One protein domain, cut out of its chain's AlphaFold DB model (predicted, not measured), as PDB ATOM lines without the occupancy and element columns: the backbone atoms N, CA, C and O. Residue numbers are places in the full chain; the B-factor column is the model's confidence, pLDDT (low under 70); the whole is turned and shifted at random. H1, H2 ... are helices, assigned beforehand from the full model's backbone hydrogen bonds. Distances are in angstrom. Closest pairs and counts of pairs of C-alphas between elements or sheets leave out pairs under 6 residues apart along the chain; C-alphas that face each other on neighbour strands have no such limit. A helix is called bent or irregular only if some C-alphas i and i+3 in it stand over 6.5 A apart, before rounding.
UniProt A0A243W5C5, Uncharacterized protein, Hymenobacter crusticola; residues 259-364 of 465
ATOM      1  N   ALA A 259     -37.168   5.436 -43.235       90.56
ATOM      2  CA  ALA A 259     -38.108   6.532 -43.021       90.56
ATOM      3  C   ALA A 259     -39.555   6.023 -42.898       90.56
ATOM      4  O   ALA A 259     -40.257   6.372 -41.946       90.56
ATOM      5  N   ALA A 260     -39.982   5.122 -43.791       91.38
ATOM      6  CA  ALA A 260     -41.306   4.500 -43.726       91.38
ATOM      7  C   ALA A 260     -41.500   3.675 -42.440       91.38
ATOM      8  O   ALA A 260     -42.526   3.789 -41.768       91.38
ATOM      9  N   ARG A 261     -40.491   2.890 -42.033       93.19
ATOM     10  CA  ARG A 261     -40.526   2.131 -40.768       93.19
ATOM     11  C   ARG A 261     -40.624   3.042 -39.549       93.19
ATOM     12  O   ARG A 261     -41.341   2.711 -38.606       93.19
ATOM     13  N   ARG A 262     -39.940   4.188 -39.565       94.06
ATOM     14  CA  ARG A 262     -40.027   5.194 -38.501       94.06
ATOM     15  C   ARG A 262     -41.416   5.829 -38.437       94.06
ATOM     16  O   ARG A 262     -41.982   5.908 -37.349       94.06
ATOM     17  N   ALA A 263     -41.990   6.192 -39.582       95.31
ATOM     18  CA  ALA A 263     -43.357   6.702 -39.654       95.31
ATOM     19  C   ALA A 263     -44.370   5.676 -39.110       95.31
ATOM     20  O   ALA A 263     -45.182   6.006 -38.248       95.31
ATOM     21  N   ASN A 264     -44.263   4.406 -39.517       96.12
ATOM     22  CA  ASN A 264     -45.121   3.324 -39.020       96.12
ATOM     23  C   ASN A 264     -44.936   3.060 -37.516       96.12
ATOM     24  O   ASN A 264     -45.899   2.784 -36.796       96.12
ATOM     25  N   TRP A 265     -43.706   3.164 -37.009       96.31
ATOM     26  CA  TRP A 265     -43.427   3.064 -35.578       96.31
ATOM     27  C   TRP A 265     -44.167   4.145 -34.781       96.31
ATOM     28  O   TRP A 265     -44.830   3.842 -33.782       96.31
ATOM     29  N   GLU A 266     -44.083   5.397 -35.224       97.31
ATOM     30  CA  GLU A 266     -44.754   6.526 -34.577       97.31
ATOM     31  C   GLU A 266     -46.281   6.438 -34.708       97.31
ATOM     32  O   GLU A 266     -46.985   6.708 -33.735       97.31
ATOM     33  N   ALA A 267     -46.791   5.985 -35.857       97.56
ATOM     34  CA  ALA A 267     -48.222   5.873 -36.126       97.56
ATOM     35  C   ALA A 267     -48.905   4.717 -35.373       97.56
ATOM     36  O   ALA A 267     -50.021   4.882 -34.883       97.56
ATOM     37  N   TYR A 268     -48.255   3.553 -35.246       97.94
ATOM     38  CA  TYR A 268     -48.917   2.340 -34.739       97.94
ATOM     39  C   TYR A 268     -48.338   1.822 -33.422       97.94
ATOM     40  O   TYR A 268     -49.091   1.492 -32.501       97.94
ATOM     41  N   VAL A 269     -47.010   1.758 -33.282       98.25
ATOM     42  CA  VAL A 269     -46.369   1.147 -32.101       98.25
ATOM     43  C   VAL A 269     -46.542   2.036 -30.874       98.25
ATOM     44  O   VAL A 269     -46.938   1.550 -29.810       98.25
ATOM     45  N   VAL A 270     -46.282   3.341 -31.011       98.00
ATOM     46  CA  VAL A 270     -46.392   4.288 -29.891       98.00
ATOM     47  C   VAL A 270     -47.836   4.384 -29.374       98.00
ATOM     48  O   VAL A 270     -48.023   4.196 -28.167       98.00
ATOM     49  N   PRO A 271     -48.872   4.580 -30.216       98.50
ATOM     50  CA  PRO A 271     -50.252   4.613 -29.741       98.50
ATOM     51  C   PRO A 271     -50.721   3.281 -29.155       98.50
ATOM     52  O   PRO A 271     -51.377   3.285 -28.114       98.50
ATOM     53  N   THR A 272     -50.331   2.145 -29.750       98.50
ATOM     54  CA  THR A 272     -50.637   0.814 -29.190       98.50
ATOM     55  C   THR A 272     -50.072   0.671 -27.782       98.50
ATOM     56  O   THR A 272     -50.783   0.239 -26.873       98.50
ATOM     57  N   TYR A 273     -48.814   1.072 -27.573       98.38
ATOM     58  CA  TYR A 273     -48.180   1.040 -26.258       98.38
ATOM     59  C   TYR A 273     -48.911   1.926 -25.245       98.38
ATOM     60  O   TYR A 273     -49.232   1.463 -24.152       98.38
ATOM     61  N   LEU A 274     -49.198   3.182 -25.600       98.19
ATOM     62  CA  LEU A 274     -49.883   4.121 -24.707       98.19
ATOM     63  C   LEU A 274     -51.281   3.617 -24.329       98.19
ATOM     64  O   LEU A 274     -51.659   3.663 -23.156       98.19
ATOM     65  N   PHE A 275     -52.019   3.076 -25.300       98.44
ATOM     66  CA  PHE A 275     -53.337   2.494 -25.075       98.44
ATOM     67  C   PHE A 275     -53.261   1.261 -24.166       98.44
ATOM     68  O   PHE A 275     -54.004   1.164 -23.188       98.44
ATOM     69  N   ALA A 276     -52.320   0.348 -24.423       98.19
ATOM     70  CA  ALA A 276     -52.117  -0.837 -23.596       98.19
ATOM     71  C   ALA A 276     -51.677  -0.483 -22.168       98.19
ATOM     72  O   ALA A 276     -52.231  -1.025 -21.214       98.19
ATOM     73  N   LYS A 277     -50.740   0.461 -21.998       97.81
ATOM     74  CA  LYS A 277     -50.287   0.955 -20.687       97.81
ATOM     75  C   LYS A 277     -51.462   1.476 -19.863       97.81
ATOM     76  O   LYS A 277     -51.635   1.056 -18.725       97.81
ATOM     77  N   ALA A 278     -52.304   2.323 -20.456       97.94
ATOM     78  CA  ALA A 278     -53.453   2.907 -19.768       97.94
ATOM     79  C   ALA A 278     -54.515   1.870 -19.351       97.94
ATOM     80  O   ALA A 278     -55.182   2.056 -18.337       97.94
ATOM     81  N   ARG A 279     -54.692   0.796 -20.133       97.50
ATOM     82  CA  ARG A 279     -55.773  -0.187 -19.945       97.50
ATOM     83  C   ARG A 279     -55.357  -1.421 -19.151       97.50
ATOM     84  O   ARG A 279     -56.116  -1.894 -18.311       97.50
ATOM     85  N   LEU A 280     -54.173  -1.953 -19.430       96.69
ATOM     86  CA  LEU A 280     -53.692  -3.214 -18.867       96.69
ATOM     87  C   LEU A 280     -52.782  -2.998 -17.653       96.69
ATOM     88  O   LEU A 280     -52.814  -3.806 -16.730       96.69
ATOM     89  N   TRP A 281     -52.025  -1.897 -17.614       97.25
ATOM     90  CA  TRP A 281     -51.071  -1.612 -16.536       97.25
ATOM     91  C   TRP A 281     -51.223  -0.195 -15.948       97.25
ATOM     92  O   TRP A 281     -50.227   0.521 -15.834       97.25
ATOM     93  N   PRO A 282     -52.433   0.223 -15.522       95.81
ATOM     94  CA  PRO A 282     -52.670   1.590 -15.045       95.81
ATOM     95  C   PRO A 282     -51.861   1.960 -13.792       95.81
ATOM     96  O   PRO A 282     -51.602   3.134 -13.553       95.81
ATOM     97  N   GLU A 283     -51.463   0.968 -12.993       93.31
ATOM     98  CA  GLU A 283     -50.719   1.166 -11.742       93.31
ATOM     99  C   GLU A 283     -49.191   1.083 -11.922       93.31
ATOM    100  O   GLU A 283     -48.450   1.349 -10.978       93.31
ATOM    101  N   HIS A 284     -48.697   0.710 -13.109       95.25
ATOM    102  CA  HIS A 284     -47.263   0.501 -13.328       95.25
ATOM    103  C   HIS A 284     -46.582   1.767 -13.858       95.25
ATOM    104  O   HIS A 284     -46.931   2.300 -14.914       95.25
ATOM    105  N   ASN A 285     -45.532   2.192 -13.158       95.81
ATOM    106  CA  ASN A 285     -44.654   3.275 -13.586       95.81
ATOM    107  C   ASN A 285     -43.419   2.689 -14.278       95.81
ATOM    108  O   ASN A 285     -42.431   2.360 -13.626       95.81
ATOM    109  N   PHE A 286     -43.490   2.536 -15.600       96.50
ATOM    110  CA  PHE A 286     -42.359   2.068 -16.403       96.50
ATOM    111  C   PHE A 286     -41.281   3.149 -16.520       96.50
ATOM    112  O   PHE A 286     -41.592   4.312 -16.788       96.50
ATOM    113  N   ASN A 287     -40.011   2.768 -16.361       97.12
ATOM    114  CA  ASN A 287     -38.897   3.665 -16.668       97.12
ATOM    115  C   ASN A 287     -38.740   3.829 -18.200       97.12
ATOM    116  O   ASN A 287     -39.190   2.960 -18.953       97.12
ATOM    117  N   PRO A 288     -38.067   4.886 -18.697       97.50
ATOM    118  CA  PRO A 288     -37.922   5.119 -20.140       97.50
ATOM    119  C   PRO A 288     -37.322   3.936 -20.919       97.50
ATOM    120  O   PRO A 288     -37.705   3.673 -22.059       97.50
ATOM    121  N   HIS A 289     -36.414   3.183 -20.295       97.12
ATOM    122  CA  HIS A 289     -35.814   1.989 -20.884       97.12
ATOM    123  C   HIS A 289     -36.831   0.840 -21.035       97.12
ATOM    124  O   HIS A 289     -36.915   0.220 -22.091       97.12
ATOM    125  N   GLN A 290     -37.658   0.589 -20.021       96.94
ATOM    126  CA  GLN A 290     -38.745  -0.388 -20.034       96.94
ATOM    127  C   GLN A 290     -39.829  -0.002 -21.042       96.94
ATOM    128  O   GLN A 290     -40.343  -0.869 -21.746       96.94
ATOM    129  N   GLU A 291     -40.149   1.289 -21.173       97.69
ATOM    130  CA  GLU A 291     -41.065   1.750 -22.221       97.69
ATOM    131  C   GLU A 291     -40.519   1.434 -23.617       97.69
ATOM    132  O   GLU A 291     -41.262   0.985 -24.493       97.69
ATOM    133  N   LEU A 292     -39.214   1.632 -23.832       97.06
ATOM    134  CA  LEU A 292     -38.559   1.288 -25.090       97.06
ATOM    135  C   LEU A 292     -38.573  -0.227 -25.341       97.06
ATOM    136  O   LEU A 292     -38.851  -0.645 -26.466       97.06
ATOM    137  N   LEU A 293     -38.323  -1.050 -24.316       96.88
ATOM    138  CA  LEU A 293     -38.428  -2.510 -24.413       96.88
ATOM    139  C   LEU A 293     -39.848  -2.954 -24.780       96.88
ATOM    140  O   LEU A 293     -40.014  -3.760 -25.692       96.88
ATOM    141  N   ALA A 294     -40.868  -2.382 -24.138       97.56
ATOM    142  CA  ALA A 294     -42.268  -2.662 -24.439       97.56
ATOM    143  C   ALA A 294     -42.636  -2.288 -25.885       97.56
ATOM    144  O   ALA A 294     -43.242  -3.087 -26.598       97.56
ATOM    145  N   LYS A 295     -42.223  -1.101 -26.351       97.94
ATOM    146  CA  LYS A 295     -42.446  -0.666 -27.740       97.94
ATOM    147  C   LYS A 295     -41.733  -1.586 -28.737       97.94
ATOM    148  O   LYS A 295     -42.328  -1.979 -29.734       97.94
ATOM    149  N   ARG A 296     -40.493  -2.005 -28.450       97.00
ATOM    150  CA  ARG A 296     -39.756  -2.976 -29.282       97.00
ATOM    151  C   ARG A 296     -40.437  -4.345 -29.318       97.00
ATOM    152  O   ARG A 296     -40.462  -4.963 -30.380       97.00
ATOM    153  N   ALA A 297     -40.995  -4.799 -28.195       97.19
ATOM    154  CA  ALA A 297     -41.764  -6.039 -28.133       97.19
ATOM    155  C   ALA A 297     -43.027  -5.955 -29.005       97.19
ATOM    156  O   ALA A 297     -43.278  -6.866 -29.784       97.19
ATOM    157  N   ILE A 298     -43.760  -4.836 -28.971       97.94
ATOM    158  CA  ILE A 298     -44.917  -4.597 -29.853       97.94
ATOM    159  C   ILE A 298     -44.490  -4.570 -31.327       97.94
ATOM    160  O   ILE A 298     -45.077  -5.259 -32.157       97.94
ATOM    161  N   TRP A 299     -43.449  -3.809 -31.663       97.62
ATOM    162  CA  TRP A 299     -42.952  -3.702 -33.036       97.62
ATOM    163  C   TRP A 299     -42.582  -5.060 -33.640       97.62
ATOM    164  O   TRP A 299     -42.991  -5.371 -34.756       97.62
ATOM    165  N   ARG A 300     -41.878  -5.901 -32.874       96.50
ATOM    166  CA  ARG A 300     -41.480  -7.245 -33.312       96.50
ATOM    167  C   ARG A 300     -42.631  -8.240 -33.273       96.50
ATOM    168  O   ARG A 300     -42.865  -8.937 -34.250       96.50
ATOM    169  N   GLY A 301     -43.325  -8.337 -32.144       96.00
ATOM    170  CA  GLY A 301     -44.268  -9.421 -31.885       96.00
ATOM    171  C   GLY A 301     -45.688  -9.182 -32.393       96.00
ATOM    172  O   GLY A 301     -46.419 -10.145 -32.615       96.00
ATOM    173  N   VAL A 302     -46.078  -7.922 -32.609       97.56
ATOM    174  CA  VAL A 302     -47.405  -7.553 -33.134       97.56
ATOM    175  C   VAL A 302     -47.333  -7.159 -34.604       97.56
ATOM    176  O   VAL A 302     -48.166  -7.610 -35.383       97.56
ATOM    177  N   TYR A 303     -46.343  -6.348 -34.990       97.50
ATOM    178  CA  TYR A 303     -46.248  -5.783 -36.344       97.50
ATOM    179  C   TYR A 303     -45.206  -6.446 -37.247       97.50
ATOM    180  O   TYR A 303     -45.076  -6.030 -38.397       97.50
ATOM    181  N   LEU A 304     -44.475  -7.452 -36.752       96.06
ATOM    182  CA  LEU A 304     -43.446  -8.171 -37.513       96.06
ATOM    183  C   LEU A 304     -42.487  -7.204 -38.226       96.06
ATOM    184  O   LEU A 304     -42.275  -7.282 -39.427       96.06
ATOM    185  N   ASN A 305     -41.987  -6.214 -37.480       96.12
ATOM    186  CA  ASN A 305     -41.072  -5.165 -37.942       96.12
ATOM    187  C   ASN A 305     -41.553  -4.278 -39.107       96.12
ATOM    188  O   ASN A 305     -40.767  -3.465 -39.599       96.12
ATOM    189  N   PHE A 306     -42.826  -4.367 -39.498       96.06
ATOM    190  CA  PHE A 306     -43.341  -3.783 -40.739       96.06
ATOM    191  C   PHE A 306     -42.650  -4.341 -41.993       96.06
ATOM    192  O   PHE A 306     -42.298  -3.587 -42.900       96.06
ATOM    193  N   ASP A 307     -42.398  -5.653 -42.016       93.38
ATOM    194  CA  ASP A 307     -41.674  -6.302 -43.115       93.38
ATOM    195  C   ASP A 307     -42.496  -6.407 -44.416       93.38
ATOM    196  O   ASP A 307     -41.907  -6.519 -45.489       93.38
ATOM    197  N   ASP A 308     -43.832  -6.317 -44.348       94.88
ATOM    198  CA  ASP A 308     -44.726  -6.406 -45.510       94.88
ATOM    199  C   ASP A 308     -45.330  -5.033 -45.872       94.88
ATOM    200  O   ASP A 308     -46.249  -4.569 -45.197       94.88
ATOM    201  N   PRO A 309     -44.874  -4.374 -46.953       92.44
ATOM    202  CA  PRO A 309     -45.395  -3.070 -47.357       92.44
ATOM    203  C   PRO A 309     -46.816  -3.126 -47.935       92.44
ATOM    204  O   PRO A 309     -47.451  -2.082 -48.063       92.44
ATOM    205  N   THR A 310     -47.317  -4.306 -48.311       95.44
ATOM    206  CA  THR A 310     -48.659  -4.468 -48.898       95.44
ATOM    207  C   THR A 310     -49.746  -4.690 -47.849       95.44
ATOM    208  O   THR A 310     -50.937  -4.655 -48.161       95.44
ATOM    209  N   PHE A 311     -49.345  -4.908 -46.598       96.75
ATOM    210  CA  PHE A 311     -50.252  -5.198 -45.505       96.75
ATOM    211  C   PHE A 311     -51.012  -3.944 -45.038       96.75
ATOM    212  O   PHE A 311     -50.423  -2.896 -44.776       96.75
ATOM    213  N   ASP A 312     -52.333  -4.064 -44.872       97.50
ATOM    214  CA  ASP A 312     -53.192  -2.993 -44.347       97.50
ATOM    215  C   ASP A 312     -53.007  -2.843 -42.824       97.50
ATOM    216  O   ASP A 312     -53.753  -3.390 -41.998       97.50
ATOM    217  N   TYR A 313     -51.964  -2.100 -42.450       97.00
ATOM    218  CA  TYR A 313     -51.637  -1.818 -41.054       97.00
ATOM    219  C   TYR A 313     -52.706  -0.983 -40.346       97.00
ATOM    220  O   TYR A 313     -52.856  -1.129 -39.133       97.00
ATOM    221  N   ASP A 314     -53.491  -0.178 -41.063       97.56
ATOM    222  CA  ASP A 314     -54.552   0.647 -40.482       97.56
ATOM    223  C   ASP A 314     -55.721  -0.206 -39.983       97.56
ATOM    224  O   ASP A 314     -56.193  -0.050 -38.847       97.56
ATOM    225  N   ALA A 315     -56.202  -1.136 -40.814       97.44
ATOM    226  CA  ALA A 315     -57.239  -2.079 -40.408       97.44
ATOM    227  C   ALA A 315     -56.739  -2.991 -39.280       97.44
ATOM    228  O   ALA A 315     -57.440  -3.190 -38.280       97.44
ATOM    229  N   TYR A 316     -55.503  -3.487 -39.392       97.94
ATOM    230  CA  TYR A 316     -54.912  -4.335 -38.364       97.94
ATOM    231  C   TYR A 316     -54.685  -3.596 -37.039       97.94
ATOM    232  O   TYR A 316     -54.926  -4.158 -35.972       97.94
ATOM    233  N   PHE A 317     -54.288  -2.322 -37.065       98.19
ATOM    234  CA  PHE A 317     -54.145  -1.501 -35.862       98.19
ATOM    235  C   PHE A 317     -55.472  -1.374 -35.105       98.19
ATOM    236  O   PHE A 317     -55.503  -1.557 -33.886       98.19
ATOM    237  N   LYS A 318     -56.596  -1.172 -35.808       97.88
ATOM    238  CA  LYS A 318     -57.934  -1.163 -35.182       97.88
ATOM    239  C   LYS A 318     -58.243  -2.497 -34.494       97.88
ATOM    240  O   LYS A 318     -58.766  -2.510 -33.378       97.88
ATOM    241  N   ASP A 319     -57.864  -3.611 -35.116       98.25
ATOM    242  CA  ASP A 319     -58.004  -4.945 -34.528       98.25
ATOM    243  C   ASP A 319     -57.115  -5.145 -33.299       98.25
ATOM    244  O   ASP A 319     -57.550  -5.746 -32.312       98.25
ATOM    245  N   VAL A 320     -55.891  -4.618 -33.322       98.44
ATOM    246  CA  VAL A 320     -54.963  -4.650 -32.186       98.44
ATOM    247  C   VAL A 320     -55.552  -3.911 -30.988       98.44
ATOM    248  O   VAL A 320     -55.617  -4.476 -29.893       98.44
ATOM    249  N   LEU A 321     -56.064  -2.693 -31.192       98.38
ATOM    250  CA  LEU A 321     -56.734  -1.935 -30.135       98.38
ATOM    251  C   LEU A 321     -57.959  -2.685 -29.593       98.38
ATOM    252  O   LEU A 321     -58.107  -2.835 -28.378       98.38
ATOM    253  N   ARG A 322     -58.797  -3.250 -30.474       98.06
ATOM    254  CA  ARG A 322     -59.973  -4.037 -30.069       98.06
ATOM    255  C   ARG A 322     -59.601  -5.275 -29.247       98.06
ATOM    256  O   ARG A 322     -60.309  -5.632 -28.304       98.06
ATOM    257  N   ARG A 323     -58.483  -5.930 -29.568       98.44
ATOM    258  CA  ARG A 323     -57.954  -7.068 -28.798       98.44
ATOM    259  C   ARG A 323     -57.518  -6.650 -27.395       98.44
ATOM    260  O   ARG A 323     -57.819  -7.367 -26.442       98.44
ATOM    261  N   ILE A 324     -56.894  -5.482 -27.243       98.56
ATOM    262  CA  ILE A 324     -56.545  -4.928 -25.924       98.56
ATOM    263  C   ILE A 324     -57.814  -4.657 -25.096       98.56
ATOM    264  O   ILE A 324     -57.872  -5.041 -23.928       98.56
ATOM    265  N   GLU A 325     -58.869  -4.092 -25.695       98.06
ATOM    266  CA  GLU A 325     -60.162  -3.885 -25.013       98.06
ATOM    267  C   GLU A 325     -60.816  -5.202 -24.564       98.06
ATOM    268  O   GLU A 325     -61.423  -5.287 -23.494       98.06
ATOM    269  N   LEU A 326     -60.730  -6.252 -25.388       97.62
ATOM    270  CA  LEU A 326     -61.223  -7.585 -25.031       97.62
ATOM    271  C   LEU A 326     -60.499  -8.131 -23.798       97.62
ATOM    272  O   LEU A 326     -61.133  -8.709 -22.912       97.62
ATOM    273  N   VAL A 327     -59.188  -7.910 -23.723       97.56
ATOM    274  CA  VAL A 327     -58.351  -8.333 -22.600       97.56
ATOM    275  C   VAL A 327     -58.686  -7.534 -21.344       97.56
ATOM    276  O   VAL A 327     -58.911  -8.143 -20.300       97.56
ATOM    277  N   GLU A 328     -58.836  -6.213 -21.439       97.06
ATOM    278  CA  GLU A 328     -59.298  -5.368 -20.328       97.06
ATOM    279  C   GLU A 328     -60.642  -5.865 -19.773       97.06
ATOM    280  O   GLU A 328     -60.756  -6.155 -18.578       97.06
ATOM    281  N   ARG A 329     -61.654  -6.048 -20.637       96.75
ATOM    282  CA  ARG A 329     -62.972  -6.575 -20.234       96.75
ATOM    283  C   ARG A 329     -62.846  -7.923 -19.529       96.75
ATOM    284  O   ARG A 329     -63.536  -8.181 -18.537       96.75
ATOM    285  N   PHE A 330     -61.967  -8.784 -20.034       95.62
ATOM    286  CA  PHE A 330     -61.691 -10.081 -19.438       95.62
ATOM    287  C   PHE A 330     -61.076  -9.945 -18.038       95.62
ATOM    288  O   PHE A 330     -61.562 -10.587 -17.105       95.62
ATOM    289  N   ILE A 331     -60.071  -9.088 -17.857       94.69
ATOM    290  CA  ILE A 331     -59.427  -8.838 -16.559       94.69
ATOM    291  C   ILE A 331     -60.437  -8.273 -15.567       94.69
ATOM    292  O   ILE A 331     -60.586  -8.831 -14.481       94.69
ATOM    293  N   MET A 332     -61.199  -7.245 -15.955       92.75
ATOM    294  CA  MET A 332     -62.211  -6.603 -15.105       92.75
ATOM    295  C   MET A 332     -63.239  -7.602 -14.568       92.75
ATOM    296  O   MET A 332     -63.609  -7.548 -13.394       92.75
ATOM    297  N   LYS A 333     -63.657  -8.568 -15.395       93.50
ATOM    298  CA  LYS A 333     -64.565  -9.647 -14.980       93.50
ATOM    299  C   LYS A 333     -63.955 -10.563 -13.903       93.50
ATOM    300  O   LYS A 333     -64.700 -11.155 -13.124       93.50
ATOM    301  N   HIS A 334     -62.626 -10.661 -13.835       91.38
ATOM    302  CA  HIS A 334     -61.877 -11.547 -12.935       91.38
ATOM    303  C   HIS A 334     -61.162 -10.828 -11.780       91.38
ATOM    304  O   HIS A 334     -60.558 -11.494 -10.942       91.38
ATOM    305  N   VAL A 335     -61.283  -9.503 -11.638       87.25
ATOM    306  CA  VAL A 335     -60.711  -8.757 -10.489       87.25
ATOM    307  C   VAL A 335     -61.232  -9.292  -9.139       87.25
ATOM    308  O   VAL A 335     -60.583  -9.174  -8.103       87.25
ATOM    309  N   GLY A 336     -62.407  -9.929  -9.131       81.38
ATOM    310  CA  GLY A 336     -63.019 -10.508  -7.936       81.38
ATOM    311  C   GLY A 336     -62.798 -12.007  -7.710       81.38
ATOM    312  O   GLY A 336     -63.176 -12.476  -6.630       81.38
ATOM    313  N   SER A 337     -62.253 -12.758  -8.673       88.06
ATOM    314  CA  SER A 337     -62.155 -14.224  -8.579       88.06
ATOM    315  C   SER A 337     -61.056 -14.684  -7.618       88.06
ATOM    316  O   SER A 337     -60.106 -13.952  -7.366       88.06
ATOM    317  N   ALA A 338     -61.177 -15.913  -7.098       82.38
ATOM    318  CA  ALA A 338     -60.217 -16.504  -6.153       82.38
ATOM    319  C   ALA A 338     -58.776 -16.561  -6.698       82.38
ATOM    320  O   ALA A 338     -57.825 -16.503  -5.930       82.38
ATOM    321  N   LYS A 339     -58.621 -16.633  -8.025       81.75
ATOM    322  CA  LYS A 339     -57.336 -16.549  -8.717       81.75
ATOM    323  C   LYS A 339     -57.349 -15.309  -9.621       81.75
ATOM    324  O   LYS A 339     -57.916 -15.395 -10.716       81.75
ATOM    325  N   PRO A 340     -56.842 -14.145  -9.172       80.56
ATOM    326  CA  PRO A 340     -56.722 -12.984 -10.046       80.56
ATOM    327  C   PRO A 340     -55.812 -13.350 -11.222       80.56
ATOM    328  O   PRO A 340     -54.780 -13.999 -11.052       80.56
ATOM    329  N   ARG A 341     -56.233 -12.998 -12.438       87.31
ATOM    330  CA  ARG A 341     -55.436 -13.245 -13.642       87.31
ATOM    331  C   ARG A 341     -54.319 -12.207 -13.686       87.31
ATOM    332  O   ARG A 341     -54.600 -11.019 -13.810       87.31
ATOM    333  N   TYR A 342     -53.081 -12.669 -13.567       87.94
ATOM    334  CA  TYR A 342     -51.895 -11.848 -13.785       87.94
ATOM    335  C   TYR A 342     -51.673 -11.654 -15.287       87.94
ATOM    336  O   TYR A 342     -51.787 -12.611 -16.057       87.94
ATOM    337  N   ILE A 343     -51.381 -10.422 -15.696       92.94
ATOM    338  CA  ILE A 343     -50.984 -10.092 -17.065       92.94
ATOM    339  C   ILE A 343     -49.454 -10.072 -17.070       92.94
ATOM    340  O   ILE A 343     -48.885  -9.330 -16.266       92.94
ATOM    341  N   PRO A 344     -48.782 -10.846 -17.937       94.62
ATOM    342  CA  PRO A 344     -47.332 -10.768 -18.074       94.62
ATOM    343  C   PRO A 344     -46.865  -9.341 -18.380       94.62
ATOM    344  O   PRO A 344     -47.631  -8.538 -18.913       94.62
ATOM    345  N   MET A 345     -45.606  -9.022 -18.082       96.50
ATOM    346  CA  MET A 345     -45.028  -7.737 -18.487       96.50
ATOM    347  C   MET A 345     -45.033  -7.600 -20.020       96.50
ATOM    348  O   MET A 345     -45.030  -8.614 -20.720       96.50
ATOM    349  N   PRO A 346     -45.043  -6.372 -20.577       96.94
ATOM    350  CA  PRO A 346     -45.120  -6.177 -22.026       96.94
ATOM    351  C   PRO A 346     -44.005  -6.885 -22.819       96.94
ATOM    352  O   PRO A 346     -44.250  -7.310 -23.945       96.94
ATOM    353  N   TRP A 347     -42.813  -7.026 -22.228       96.00
ATOM    354  CA  TRP A 347     -41.637  -7.693 -22.797       96.00
ATOM    355  C   TRP A 347     -41.237  -8.927 -21.965       96.00
ATOM    356  O   TRP A 347     -41.618  -9.048 -20.799       96.00
ATOM    357  N   ALA A 348     -40.446  -9.835 -22.542       92.12
ATOM    358  CA  ALA A 348     -39.809 -10.926 -21.802       92.12
ATOM    359  C   ALA A 348     -38.652 -10.416 -20.928       92.12
ATOM    360  O   ALA A 348     -37.624  -9.983 -21.447       92.12
ATOM    361  N   GLU A 349     -38.793 -10.488 -19.602       81.44
ATOM    362  CA  GLU A 349     -37.718 -10.114 -18.666       81.44
ATOM    363  C   GLU A 349     -36.629 -11.188 -18.544       81.44
ATOM    364  O   GLU A 349     -35.447 -10.860 -18.568       81.44
ATOM    365  N   MET A 350     -37.019 -12.460 -18.413       81.25
ATOM    366  CA  MET A 350     -36.085 -13.557 -18.101       81.25
ATOM    367  C   MET A 350     -36.094 -14.690 -19.131       81.25
ATOM    368  O   MET A 350     -35.056 -15.280 -19.409       81.25
ATOM    369  N   VAL A 351     -37.258 -14.995 -19.711       87.69
ATOM    370  CA  VAL A 351     -37.439 -16.112 -20.645       87.69
ATOM    371  C   VAL A 351     -38.137 -15.585 -21.889       87.69
ATOM    372  O   VAL A 351     -39.207 -14.982 -21.789       87.69
ATOM    373  N   LYS A 352     -37.518 -15.792 -23.056       88.56
ATOM    374  CA  LYS A 352     -38.122 -15.446 -24.349       88.56
ATOM    375  C   LYS A 352     -39.481 -16.138 -24.485       88.56
ATOM    376  O   LYS A 352     -39.629 -17.284 -24.069       88.56
ATOM    377  N   GLY A 353     -40.473 -15.414 -24.996       90.62
ATOM    378  CA  GLY A 353     -41.822 -15.947 -25.173       90.62
ATOM    379  C   GLY A 353     -42.703 -15.882 -23.926       90.62
ATOM    380  O   GLY A 353     -43.821 -16.385 -23.958       90.62
ATOM    381  N   MET A 354     -42.248 -15.241 -22.844       93.88
ATOM    382  CA  MET A 354     -43.079 -14.985 -21.658       93.88
ATOM    383  C   MET A 354     -43.636 -13.557 -21.610       93.88
ATOM    384  O   MET A 354     -44.535 -13.287 -20.813       93.88
ATOM    385  N   GLY A 355     -43.148 -12.643 -22.455       96.38
ATOM    386  CA  GLY A 355     -43.697 -11.296 -22.570       96.38
ATOM    387  C   GLY A 355     -45.119 -11.312 -23.125       96.38
ATOM    388  O   GLY A 355     -45.484 -12.178 -23.919       96.38
ATOM    389  N   TYR A 356     -45.950 -10.356 -22.719       97.69
ATOM    390  CA  TYR A 356     -47.329 -10.265 -23.198       97.69
ATOM    391  C   TYR A 356     -47.391 -10.024 -24.710       97.69
ATOM    392  O   TYR A 356     -48.208 -10.650 -25.381       97.69
ATOM    393  N   PHE A 357     -46.530  -9.161 -25.261       97.94
ATOM    394  CA  PHE A 357     -46.482  -8.889 -26.704       97.94
ATOM    395  C   PHE A 357     -45.522  -9.799 -27.479       97.94
ATOM    396  O   PHE A 357     -45.347  -9.596 -28.677       97.94
ATOM    397  N   ASP A 358     -44.925 -10.807 -26.843       95.94
ATOM    398  CA  ASP A 358     -44.062 -11.749 -27.550       95.94
ATOM    399  C   ASP A 358     -44.891 -12.644 -28.483       95.94
ATOM    400  O   ASP A 358     -45.923 -13.197 -28.099       95.94
ATOM    401  N   TRP A 359     -44.410 -12.834 -29.712       94.62
ATOM    402  CA  TRP A 359     -45.088 -13.656 -30.722       94.62
ATOM    403  C   TRP A 359     -45.076 -15.163 -30.394       94.62
ATOM    404  O   TRP A 359     -45.905 -15.921 -30.901       94.62
ATOM    405  N   GLU A 360     -44.153 -15.608 -29.541       94.75
ATOM    406  CA  GLU A 360     -44.064 -16.995 -29.067       94.75
ATOM    407  C   GLU A 360     -45.091 -17.280 -27.957       94.75
ATOM    408  O   GLU A 360     -45.479 -18.428 -27.752       94.75
ATOM    409  N   ASN A 361     -45.595 -16.241 -27.276       95.62
ATOM    410  CA  ASN A 361     -46.493 -16.400 -26.139       95.62
ATOM    411  C   ASN A 361     -47.938 -16.680 -26.578       95.62
ATOM    412  O   ASN A 361     -48.723 -15.764 -26.836       95.62
ATOM    413  N   GLU A 362     -48.332 -17.952 -26.599       95.19
ATOM    414  CA  GLU A 362     -49.707 -18.354 -26.932       95.19
ATOM    415  C   GLU A 362     -50.750 -17.827 -25.940       95.19
ATOM    416  O   GLU A 362     -51.882 -17.536 -26.328       95.19
ATOM    417  N   GLN A 363     -50.371 -17.662 -24.670       93.88
ATOM    418  CA  GLN A 363     -51.244 -17.111 -23.628       93.88
ATOM    419  C   GLN A 363     -51.211 -15.577 -23.576       93.88
ATOM    420  O   GLN A 363     -52.005 -14.968 -22.855       93.88
ATOM    421  N   GLY A 364     -50.302 -14.958 -24.327       95.94
ATOM    422  CA  GLY A 364     -50.145 -13.517 -24.439       95.94
ATOM    423  C   GLY A 364     -51.061 -12.915 -25.499       95.94
ATOM    424  O   GLY A 364     -52.174 -13.378 -25.768       95.94
TER     425      GLY A 364
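What this domain is: This is residues 259 to 364 of the 465 residues of an uncharacterized protein of Hymenobacter crusticola (UniProt A0A243W5C5). Two long helices, H1 and H3, make the length of the body side by side, with H1b and H3 running the same way; H1 is bent but runs nearly straight, and the shorter H2 crosses its arm H1b about perpendicular to it, at 77 degrees, on a different side of H1b from H3. After H3 the residues from 334 to 339 stick out at the end, and the long stretch from 335 to 364, which has no named element, folds back beyond them and packs on H2 with Pro 346 and Phe 357, among others. The printed part has 106 residues with three named helices, in the order H1, H2, H3, and no named strand; the class is all helix, with 58 residues in named elements. It is compact, with a radius of gyration of the C-alphas of 14.1 A, and elongated in outline, its C-alphas spanning 48 by 28 by 24 A.

How they stand to each other: By its hydrogen bonds H1, residues 259 to 280, was assigned as one helix, but it is bent: C-alphas 267 and 270 are 6.7 A apart. Its arms are H1a, residues 259 to 267, and H1b, residues 270 to 280, and their lines stand at a shallow tilt of 27 degrees. H1b touches H2, residues 288 to 301, and H2 does so with residues 294 to 298 alone. The closest C-alphas of H1b and H2 are those of Tyr 273 and Lys 295, 6.2 A apart, and the lines of the two stand about perpendicular, at 77 degrees. H1a and H2 are close but not clearly touching, with one pair of C-alphas within 8 A, those of Trp 265 and Trp 299, 7.2 A apart. Their lines are about perpendicular, but only just, at 72 degrees. H1b also touches H3, residues 313 to 334, with 11 pairs of C-alphas within 8 A; the closest are those of Leu 280 and Glu 328, 6.2 A apart. H1b and H3 run the same way at a shallow tilt of 12 degrees, with their centres 10.4 A apart. H1a and H3 are near each other, with 5 pairs of C-alphas within 10 A. H2 and H3 are apart, though they follow each other in the chain. In H1a, H1b, H2 and H3 every pair of O i and N i+4 is within hydrogen-bond range.

Where its parts are: The printed part begins with H1a, whose C-alpha 259 is at (-38.108, 6.532, -43.021); it measures 12.3 A from first to last C-alpha. Residues 268 and 269 belong to neither arm, and H1b measures 15.2 A from C-alpha 270 to C-alpha 280. H2 begins with C-alpha 288 at (-37.922, 5.119, -20.140) and measures 19.7 A. H3 measures 31.5 A, from C-alpha 313 to C-alpha 334 at (-61.877, -11.547, -12.935). H1 and H3 are the longest helices by residues, with 22 each, and H2 has 14.

The domain as a whole: The two C-alphas farthest apart are those of Ala 259 and Ala 338, at 48.8 A, while the first and last printed C-alphas, of Ala 259 and Gly 364, are 29.9 A apart. The printed part has no cut. The link from H1 to H2, with 7 residues, is short; that from H2 to H3, with 11 residues, is long. Residues 334 to 339 stand free. In the stretch from 335 to 364 the C-alphas lie 5 to 26 A from the mean of the C-alphas. The mean pLDDT of the printed part is 95.0, and no printed residue is under 70.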